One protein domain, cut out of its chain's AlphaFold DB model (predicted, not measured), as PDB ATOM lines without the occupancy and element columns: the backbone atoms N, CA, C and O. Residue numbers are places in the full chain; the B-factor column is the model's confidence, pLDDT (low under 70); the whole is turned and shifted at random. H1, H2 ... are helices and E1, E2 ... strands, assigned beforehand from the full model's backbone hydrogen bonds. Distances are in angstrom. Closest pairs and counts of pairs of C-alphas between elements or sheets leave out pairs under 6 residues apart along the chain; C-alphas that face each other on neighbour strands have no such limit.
ATOM      1  N   LYS A   2     -26.117 -26.811 -17.696       90.88
ATOM      2  CA  LYS A   2     -25.042 -26.594 -18.670       90.88
ATOM      3  C   LYS A   2     -24.029 -27.734 -18.657       90.88
ATOM      4  O   LYS A   2     -23.544 -28.108 -17.593       90.88
ATOM      5  N   ILE A   3     -23.669 -28.243 -19.832       90.38
ATOM      6  CA  ILE A   3     -22.571 -29.201 -20.037       90.38
ATOM      7  C   ILE A   3     -21.515 -28.502 -20.880       90.38
ATOM      8  O   ILE A   3     -21.801 -28.105 -22.010       90.38
ATOM      9  N   ALA A   4     -20.307 -28.332 -20.335       91.94
ATOM     10  CA  ALA A   4     -19.211 -27.654 -21.036       91.94
ATOM     11  C   ALA A   4     -19.630 -26.273 -21.597       91.94
ATOM     12  O   ALA A   4     -19.280 -25.891 -22.713       91.94
ATOM     13  N   GLY A   5     -20.442 -25.541 -20.825       90.06
ATOM     14  CA  GLY A   5     -20.950 -24.213 -21.178       90.06
ATOM     15  C   GLY A   5     -22.145 -24.181 -22.139       90.06
ATOM     16  O   GLY A   5     -22.646 -23.092 -22.405       90.06
ATOM     17  N   ARG A   6     -22.629 -25.326 -22.641       91.88
ATOM     18  CA  ARG A   6     -23.833 -25.409 -23.490       91.88
ATOM     19  C   ARG A   6     -25.061 -25.799 -22.685       91.88
ATOM     20  O   ARG A   6     -24.968 -26.668 -21.826       91.88
ATOM     21  N   ASP A   7     -26.193 -25.181 -22.991       91.69
ATOM     22  CA  ASP A   7     -27.470 -25.435 -22.328       91.69
ATOM     23  C   ASP A   7     -28.131 -26.725 -22.826       91.69
ATOM     24  O   ASP A   7     -28.209 -26.966 -24.027       91.69
ATOM     25  N   PHE A   8     -28.637 -27.531 -21.893       89.50
ATOM     26  CA  PHE A   8     -29.384 -28.759 -22.155       89.50
ATOM     27  C   PHE A   8     -30.643 -28.825 -21.291       89.50
ATOM     28  O   PHE A   8     -30.638 -28.443 -20.111       89.50
ATOM     29  N   ILE A   9     -31.708 -29.389 -21.866       85.44
ATOM     30  CA  ILE A   9     -32.856 -29.875 -21.098       85.44
ATOM     31  C   ILE A   9     -32.468 -31.244 -20.549       85.44
ATOM     32  O   ILE A   9     -32.107 -32.140 -21.310       85.44
ATOM     33  N   ALA A  10     -32.516 -31.401 -19.229       80.06
ATOM     34  CA  ALA A  10     -32.009 -32.598 -18.579       80.06
ATOM     35  C   ALA A  10     -32.860 -33.020 -17.389       80.06
ATOM     36  O   ALA A  10     -33.307 -32.186 -16.597       80.06
ATOM     37  N   THR A  11     -32.990 -34.331 -17.232       74.88
ATOM     38  CA  THR A  11     -33.483 -34.970 -16.018       74.88
ATOM     39  C   THR A  11     -32.307 -35.669 -15.354       74.88
ATOM     40  O   THR A  11     -31.698 -36.593 -15.884       74.88
ATOM     41  N   VAL A  12     -31.961 -35.219 -14.155       67.75
ATOM     42  CA  VAL A  12     -30.845 -35.798 -13.405       67.75
ATOM     43  C   VAL A  12     -31.392 -36.883 -12.491       67.75
ATOM     44  O   VAL A  12     -31.951 -36.596 -11.429       67.75
ATOM     45  N   SER A  13     -31.223 -38.135 -12.901       62.84
ATOM     46  CA  SER A  13     -31.508 -39.329 -12.105       62.84
ATOM     47  C   SER A  13     -30.221 -39.801 -11.412       62.84
ATOM     48  O   SER A  13     -29.630 -40.833 -11.714       62.84
ATOM     49  N   GLY A  14     -29.730 -39.005 -10.461       55.53
ATOM     50  CA  GLY A  14     -28.456 -39.276  -9.795       55.53
ATOM     51  C   GLY A  14     -28.584 -40.237  -8.612       55.53
ATOM     52  O   GLY A  14     -29.018 -39.832  -7.536       55.53
ATOM     53  N   ARG A  15     -28.111 -41.480  -8.755       54.00
ATOM     54  CA  ARG A  15     -27.584 -42.248  -7.615       54.00
ATOM     55  C   ARG A  15     -26.080 -42.005  -7.560       54.00
ATOM     56  O   ARG A  15     -25.334 -42.668  -8.267       54.00
ATOM     57  N   ILE A  16     -25.643 -41.057  -6.734       61.31
ATOM     58  CA  ILE A  16     -24.213 -40.819  -6.498       61.31
ATOM     59  C   ILE A  16     -23.646 -42.070  -5.822       61.31
ATOM     60  O   ILE A  16     -24.043 -42.418  -4.706       61.31
ATOM     61  N   SER A  17     -22.755 -42.788  -6.509       60.38
ATOM     62  CA  SER A  17     -22.065 -43.941  -5.927       60.38
ATOM     63  C   SER A  17     -20.708 -43.499  -5.392       60.38
ATOM     64  O   SER A  17     -19.752 -43.331  -6.141       60.38
ATOM     65  N   LEU A  18     -20.630 -43.329  -4.073       62.16
ATOM     66  CA  LEU A  18     -19.369 -43.193  -3.351       62.16
ATOM     67  C   LEU A  18     -18.898 -44.594  -2.970       62.16
ATOM     68  O   LEU A  18     -19.491 -45.251  -2.112       62.16
ATOM     69  N   LYS A  19     -17.857 -45.076  -3.645       63.59
ATOM     70  CA  LYS A  19     -17.182 -46.327  -3.300       63.59
ATOM     71  C   LYS A  19     -15.831 -45.996  -2.694       63.59
ATOM     72  O   LYS A  19     -15.126 -45.121  -3.173       63.59
ATOM     73  N   ASN A  20     -15.475 -46.708  -1.637       71.19
ATOM     74  CA  ASN A  20     -14.186 -46.586  -0.979       71.19
ATOM     75  C   ASN A  20     -13.530 -47.964  -0.991       71.19
ATOM     76  O   ASN A  20     -14.148 -48.939  -0.564       71.19
ATOM     77  N   GLU A  40     -12.906 -43.871  -4.308       73.88
ATOM     78  CA  GLU A  40     -13.137 -43.977  -5.741       73.88
ATOM     79  C   GLU A  40     -13.774 -42.683  -6.261       73.88
ATOM     80  O   GLU A  40     -14.455 -41.972  -5.517       73.88
ATOM     81  N   PRO A  41     -13.544 -42.340  -7.537       73.81
ATOM     82  CA  PRO A  41     -14.087 -41.116  -8.089       73.81
ATOM     83  C   PRO A  41     -15.605 -41.235  -8.253       73.81
ATOM     84  O   PRO A  41     -16.096 -42.278  -8.687       73.81
ATOM     85  N   GLU A  42     -16.321 -40.167  -7.904       82.88
ATOM     86  CA  GLU A  42     -17.783 -40.118  -7.941       82.88
ATOM     87  C   GLU A  42     -18.300 -40.390  -9.356       82.88
ATOM     88  O   GLU A  42     -17.833 -39.792 -10.331       82.88
ATOM     89  N   GLU A  43     -19.279 -41.287  -9.450       85.00
ATOM     90  CA  GLU A  43     -19.976 -41.622 -10.688       85.00
ATOM     91  C   GLU A  43     -21.459 -41.279 -10.544       85.00
ATOM     92  O   GLU A  43     -22.077 -41.555  -9.506       85.00
ATOM     93  N   PHE A  44     -22.019 -40.655 -11.577       85.06
ATOM     94  CA  PHE A  44     -23.426 -40.282 -11.632       85.06
ATOM     95  C   PHE A  44     -23.955 -40.329 -13.066       85.06
ATOM     96  O   PHE A  44     -23.197 -40.262 -14.035       85.06
ATOM     97  N   HIS A  45     -25.276 -40.454 -13.184       88.56
ATOM     98  CA  HIS A  45     -25.971 -40.542 -14.462       88.56
ATOM     99  C   HIS A  45     -26.848 -39.315 -14.678       88.56
ATOM    100  O   HIS A  45     -27.473 -38.810 -13.739       88.56
ATOM    101  N   VAL A  46     -26.880 -38.836 -15.917       89.38
ATOM    102  CA  VAL A  46     -27.712 -37.709 -16.334       89.38
ATOM    103  C   VAL A  46     -28.384 -38.065 -17.646       89.38
ATOM    104  O   VAL A  46     -27.718 -38.476 -18.590       89.38
ATOM    105  N   GLU A  47     -29.694 -37.882 -17.707       91.50
ATOM    106  CA  GLU A  47     -30.471 -38.024 -18.929       91.50
ATOM    107  C   GLU A  47     -30.677 -36.635 -19.536       91.50
ATOM    108  O   GLU A  47     -31.130 -35.712 -18.854       91.50
ATOM    109  N   VAL A  48     -30.302 -36.460 -20.802       92.12
ATOM    110  CA  VAL A  48     -30.424 -35.188 -21.524       92.12
ATOM    111  C   VAL A  48     -31.201 -35.369 -22.813       92.12
ATOM    112  O   VAL A  48     -31.032 -36.363 -23.514       92.12
ATOM    113  N   TYR A  49     -32.014 -34.376 -23.150       92.44
ATOM    114  CA  TYR A  49     -32.653 -34.285 -24.455       92.44
ATOM    115  C   TYR A  49     -31.748 -33.481 -25.382       92.44
ATOM    116  O   TYR A  49     -31.349 -32.365 -25.043       92.44
ATOM    117  N   ALA A  50     -31.406 -34.067 -26.525       92.88
ATOM    118  CA  ALA A  50     -30.454 -33.514 -27.476       92.88
ATOM    119  C   ALA A  50     -30.987 -33.582 -28.912       92.88
ATOM    120  O   ALA A  50     -31.609 -34.565 -29.321       92.88
ATOM    121  N   ASN A  51     -30.682 -32.562 -29.707       93.50
ATOM    122  CA  ASN A  51     -30.810 -32.599 -31.158       93.50
ATOM    123  C   ASN A  51     -29.573 -33.251 -31.827       93.50
ATOM    124  O   ASN A  51     -28.641 -33.685 -31.151       93.50
ATOM    125  N   ASN A  52     -29.534 -33.323 -33.164       92.94
ATOM    126  CA  ASN A  52     -28.385 -33.880 -33.904       92.94
ATOM    127  C   ASN A  52     -27.040 -33.206 -33.569       92.94
ATOM    128  O   ASN A  52     -26.044 -33.898 -33.384       92.94
ATOM    129  N   GLU A  53     -26.991 -31.873 -33.541       93.94
ATOM    130  CA  GLU A  53     -25.747 -31.129 -33.302       93.94
ATOM    131  C   GLU A  53     -25.254 -31.344 -31.867       93.94
ATOM    132  O   GLU A  53     -24.071 -31.588 -31.625       93.94
ATOM    133  N   GLU A  54     -26.182 -31.309 -30.918       94.31
ATOM    134  CA  GLU A  54     -25.933 -31.566 -29.504       94.31
ATOM    135  C   GLU A  54     -25.460 -33.000 -29.255       94.31
ATOM    136  O   GLU A  54     -24.516 -33.216 -28.493       94.31
ATOM    137  N   LEU A  55     -26.049 -33.985 -29.937       94.44
ATOM    138  CA  LEU A  55     -25.616 -35.375 -29.851       94.44
ATOM    139  C   LEU A  55     -24.179 -35.555 -30.360       94.44
ATOM    140  O   LEU A  55     -23.383 -36.243 -29.717       94.44
ATOM    141  N   GLU A  56     -23.828 -34.950 -31.497       95.31
ATOM    142  CA  GLU A  56     -22.461 -35.021 -32.028       95.31
ATOM    143  C   GLU A  56     -21.458 -34.325 -31.100       95.31
ATOM    144  O   GLU A  56     -20.373 -34.856 -30.860       95.31
ATOM    145  N   PHE A  57     -21.844 -33.207 -30.483       95.81
ATOM    146  CA  PHE A  57     -21.040 -32.557 -29.450       95.81
ATOM    147  C   PHE A  57     -20.793 -33.471 -28.237       95.81
ATOM    148  O   PHE A  57     -19.651 -33.623 -27.800       95.81
ATOM    149  N   LEU A  58     -21.830 -34.136 -27.717       95.06
ATOM    150  CA  LEU A  58     -21.694 -35.060 -26.583       95.06
ATOM    151  C   LEU A  58     -20.824 -36.281 -26.928       95.06
ATOM    152  O   LEU A  58     -20.013 -36.719 -26.108       95.06
ATOM    153  N   LYS A  59     -20.937 -36.812 -28.154       95.44
ATOM    154  CA  LYS A  59     -20.041 -37.871 -28.650       95.44
ATOM    155  C   LYS A  59     -18.596 -37.390 -28.726       95.44
ATOM    156  O   LYS A  59     -17.703 -38.111 -28.288       95.44
ATOM    157  N   GLN A  60     -18.365 -36.175 -29.220       95.94
ATOM    158  CA  GLN A  60     -17.030 -35.589 -29.287       95.94
ATOM    159  C   GLN A  60     -16.413 -35.428 -27.892       95.94
ATOM    160  O   GLN A  60     -15.260 -35.818 -27.698       95.94
ATOM    161  N   LEU A  61     -17.168 -34.918 -26.912       94.62
ATOM    162  CA  LEU A  61     -16.702 -34.803 -25.524       94.62
ATOM    163  C   LEU A  61     -16.297 -36.167 -24.943       94.62
ATOM    164  O   LEU A  61     -15.246 -36.291 -24.314       94.62
ATOM    165  N   ARG A  62     -17.090 -37.215 -25.202       94.81
ATOM    166  CA  ARG A  62     -16.759 -38.592 -24.802       94.81
ATOM    167  C   ARG A  62     -15.483 -39.098 -25.483       94.81
ATOM    168  O   ARG A  62     -14.610 -39.648 -24.816       94.81
ATOM    169  N   ASP A  63     -15.376 -38.938 -26.800       94.00
ATOM    170  CA  ASP A  63     -14.291 -39.529 -27.596       94.00
ATOM    171  C   ASP A  63     -12.943 -38.858 -27.333       94.00
ATOM    172  O   ASP A  63     -11.909 -39.525 -27.268       94.00
ATOM    173  N   THR A  64     -12.960 -37.545 -27.115       93.38
ATOM    174  CA  THR A  64     -11.774 -36.768 -26.735       93.38
ATOM    175  C   THR A  64     -11.404 -36.939 -25.262       93.38
ATOM    176  O   THR A  64     -10.273 -36.628 -24.887       93.38
ATOM    177  N   ARG A  65     -12.322 -37.467 -24.437       90.25
ATOM    178  CA  ARG A  65     -12.211 -37.527 -22.969       90.25
ATOM    179  C   ARG A  65     -11.878 -36.161 -22.371       90.25
ATOM    180  O   ARG A  65     -11.095 -36.066 -21.425       90.25
ATOM    181  N   GLU A  66     -12.443 -35.112 -22.960       89.12
ATOM    182  CA  GLU A  66     -12.243 -33.748 -22.498       89.12
ATOM    183  C   GLU A  66     -12.854 -33.575 -21.106       89.12
ATOM    184  O   GLU A  66     -13.936 -34.090 -20.811       89.12
ATOM    185  N   VAL A  67     -12.124 -32.877 -20.238       91.56
ATOM    186  CA  VAL A  67     -12.558 -32.577 -18.875       91.56
ATOM    187  C   VAL A  67     -13.346 -31.275 -18.901       91.56
ATOM    188  O   VAL A  67     -12.846 -30.262 -19.381       91.56
ATOM    189  N   PHE A  68     -14.564 -31.288 -18.365       92.31
ATOM    190  CA  PHE A  68     -15.451 -30.129 -18.383       92.31
ATOM    191  C   PHE A  68     -16.189 -29.932 -17.057       92.31
ATOM    192  O   PHE A  68     -16.076 -30.718 -16.112       92.31
ATOM    193  N   ILE A  69     -16.934 -28.829 -16.998       91.12
ATOM    194  CA  ILE A  69     -17.782 -28.444 -15.874       91.12
ATOM    195  C   ILE A  69     -19.241 -28.729 -16.230       91.12
ATOM    196  O   ILE A  69     -19.682 -28.438 -17.350       91.12
ATOM    197  N   ILE A  70     -19.983 -29.271 -15.266       90.12
ATOM    198  CA  ILE A  70     -21.443 -29.339 -15.304       90.12
ATOM    199  C   ILE A  70     -22.002 -28.328 -14.317       90.12
ATOM    200  O   ILE A  70     -21.636 -28.331 -13.145       90.12
ATOM    201  N   ASP A  71     -22.909 -27.495 -14.804       90.12
ATOM    202  CA  ASP A  71     -23.666 -26.555 -13.990       90.12
ATOM    203  C   ASP A  71     -25.125 -27.014 -13.938       90.12
ATOM    204  O   ASP A  71     -25.889 -26.894 -14.908       90.12
ATOM    205  N   PHE A  72     -25.506 -27.606 -12.811       81.94
ATOM    206  CA  PHE A  72     -26.907 -27.795 -12.499       81.94
ATOM    207  C   PHE A  72     -27.386 -26.457 -11.944       81.94
ATOM    208  O   PHE A  72     -27.189 -26.180 -10.769       81.94
ATOM    209  N   GLU A  73     -28.002 -25.630 -12.792       76.56
ATOM    210  CA  GLU A  73     -28.533 -24.285 -12.479       76.56
ATOM    211  C   GLU A  73     -29.588 -24.257 -11.337       76.56
ATOM    212  O   GLU A  73     -30.265 -23.252 -11.125       76.56
ATOM    213  N   ASP A  74     -29.765 -25.371 -10.626       74.12
ATOM    214  CA  ASP A  74     -30.581 -25.556  -9.435       74.12
ATOM    215  C   ASP A  74     -29.705 -25.726  -8.170       74.12
ATOM    216  O   ASP A  74     -28.513 -25.422  -8.144       74.12
ATOM    217  N   GLU A  75     -30.297 -26.200  -7.072       71.06
ATOM    218  CA  GLU A  75     -29.605 -26.364  -5.784       71.06
ATOM    219  C   GLU A  75     -28.524 -27.466  -5.786       71.06
ATOM    220  O   GLU A  75     -27.817 -27.628  -4.790       71.06
ATOM    221  N   ARG A  76     -28.369 -28.237  -6.875       74.88
ATOM    222  CA  ARG A  76     -27.347 -29.293  -6.978       74.88
ATOM    223  C   ARG A  76     -25.945 -28.740  -7.220       74.88
ATOM    224  O   ARG A  76     -24.980 -29.449  -6.935       74.88
ATOM    225  N   ILE A  84     -17.278 -37.689 -19.637       94.50
ATOM    226  CA  ILE A  84     -18.250 -38.687 -20.105       94.50
ATOM    227  C   ILE A  84     -17.520 -40.019 -20.285       94.50
ATOM    228  O   ILE A  84     -16.630 -40.138 -21.127       94.50
ATOM    229  N   THR A  85     -17.894 -41.030 -19.503       92.12
ATOM    230  CA  THR A  85     -17.327 -42.384 -19.615       92.12
ATOM    231  C   THR A  85     -18.139 -43.270 -20.548       92.12
ATOM    232  O   THR A  85     -17.568 -44.104 -21.249       92.12
ATOM    233  N   SER A  86     -19.456 -43.077 -20.577       93.12
ATOM    234  CA  SER A  86     -20.375 -43.780 -21.466       93.12
ATOM    235  C   SER A  86     -21.519 -42.866 -21.884       93.12
ATOM    236  O   SER A  86     -21.865 -41.917 -21.181       93.12
ATOM    237  N   LEU A  87     -22.091 -43.170 -23.043       94.25
ATOM    238  CA  LEU A  87     -23.218 -42.460 -23.620       94.25
ATOM    239  C   LEU A  87     -24.121 -43.481 -24.313       94.25
ATOM    240  O   LEU A  87     -23.676 -44.172 -25.233       94.25
ATOM    241  N   GLU A  88     -25.374 -43.549 -23.881       94.94
ATOM    242  CA  GLU A  88     -26.430 -44.370 -24.474       94.94
ATOM    243  C   GLU A  88     -27.440 -43.453 -25.169       94.94
ATOM    244  O   GLU A  88     -27.786 -42.402 -24.636       94.94
ATOM    245  N   VAL A  89     -27.868 -43.817 -26.381       94.88
ATOM    246  CA  VAL A  89     -28.748 -42.980 -27.212       94.88
ATOM    247  C   VAL A  89     -30.037 -43.721 -27.503       94.88
ATOM    248  O   VAL A  89     -30.018 -44.772 -28.146       94.88
ATOM    249  N   GLU A  90     -31.150 -43.109 -27.134       93.56
ATOM    250  CA  GLU A  90     -32.486 -43.516 -27.534       93.56
ATOM    251  C   GLU A  90     -33.067 -42.461 -28.474       93.56
ATOM    252  O   GLU A  90     -33.068 -41.263 -28.196       93.56
ATOM    253  N   LYS A  91     -33.523 -42.893 -29.651       90.19
ATOM    254  CA  LYS A  91     -34.150 -41.989 -30.617       90.19
ATOM    255  C   LYS A  91     -35.629 -41.851 -30.276       90.19
ATOM    256  O   LYS A  91     -36.338 -42.852 -30.310       90.19
ATOM    257  N   GLU A  92     -36.094 -40.626 -30.047       84.50
ATOM    258  CA  GLU A  92     -37.519 -40.365 -29.821       84.50
ATOM    259  C   GLU A  92     -38.249 -40.104 -31.146       84.50
ATOM    260  O   GLU A  92     -39.083 -40.899 -31.578       84.50
ATOM    261  N   TYR A  93     -37.894 -39.013 -31.833       78.75
ATOM    262  CA  TYR A  93     -38.513 -38.550 -33.084       78.75
ATOM    263  C   TYR A  93     -37.451 -37.926 -34.007       78.75
ATOM    264  O   TYR A  93     -36.269 -37.918 -33.673       78.75
ATOM    265  N   GLU A  94     -37.819 -37.466 -35.210       81.75
ATOM    266  CA  GLU A  94     -36.861 -36.888 -36.172       81.75
ATOM    267  C   GLU A  94     -35.894 -35.895 -35.507       81.75
ATOM    268  O   GLU A  94     -36.313 -34.884 -34.948       81.75
ATOM    269  N   ASN A  95     -34.596 -36.216 -35.577       83.56
ATOM    270  CA  ASN A  95     -33.472 -35.436 -35.055       83.56
ATOM    271  C   ASN A  95     -33.515 -35.101 -33.553       83.56
ATOM    272  O   ASN A  95     -32.790 -34.199 -33.145       83.56
TER     273      ASN A  95
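Overview. This is residues 2 to 20, 40 to 76 and 84 to 95 of the 170 residues of an uncharacterized protein of Archaeoglobales archaeon (UniProt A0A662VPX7). A long strand, E2, runs through the middle of an open, elongated arrangement, with the short strand E1 beside it and the helix H1 folding back from its end to pack on E4. E3 and E4 lie on different sides of E2, and residues 14 to 20 and 40 to 42 run to one end of the longest axis. The printed part has 68 residues with four named strands and one named helix, in the order E1, E2, H1, E3, E4; E1 and E2 make an antiparallel sheet of two strands, and the class is mixed, helices and strands. The whole is only just compact, close to loose, with a radius of gyration of the C-alphas of 12.8 A and spans of 42 by 27 by 22 A.

Arrangement. E1, residues 9 to 11, and E2, residues 43 to 51, are antiparallel neighbours at 144 degrees. N 11 and O 47, 2.8 A apart, and N 49 and O 9, 2.9 A apart, are within hydrogen-bond range. H1, residues 52 to 64, follows E2 by a tight link with 0 residues between them, and the two are near each other. In H1 every O i to N i+4 pair is within hydrogen-bond range. H1 and E4, residues 84 to 93, touch; their closest C-alphas, those of Arg 62 and Ile 84, are 4.9 A apart. E2 and E4 are near each other, with 17 pairs of C-alphas within 10 A. E3, residues 68 to 72, pairs with no named strand and is apart from E1, E2, H1 and E4.

Along the chain. E1 begins at C-alpha 9, (-32.856, -29.875, -21.098). E2 is 24.9 A long, H1 18.3 A, E3 13.1 A and E4 24.1 A. E4 ends at C-alpha 93, (-38.513, -38.550, -33.084).

Size, cuts and confidence. The two C-alphas farthest apart, those of Asn 20 and Glu 94, are 43.0 A apart. Residues 21 to 39 are not printed, with 5.5 A between C-alphas 20 and 40; residues 77 to 83 are not printed, with 18.5 A between C-alphas 76 and 84. The model's mean pLDDT over the printed part is 85.2, and residues 12 to 19 are under 70.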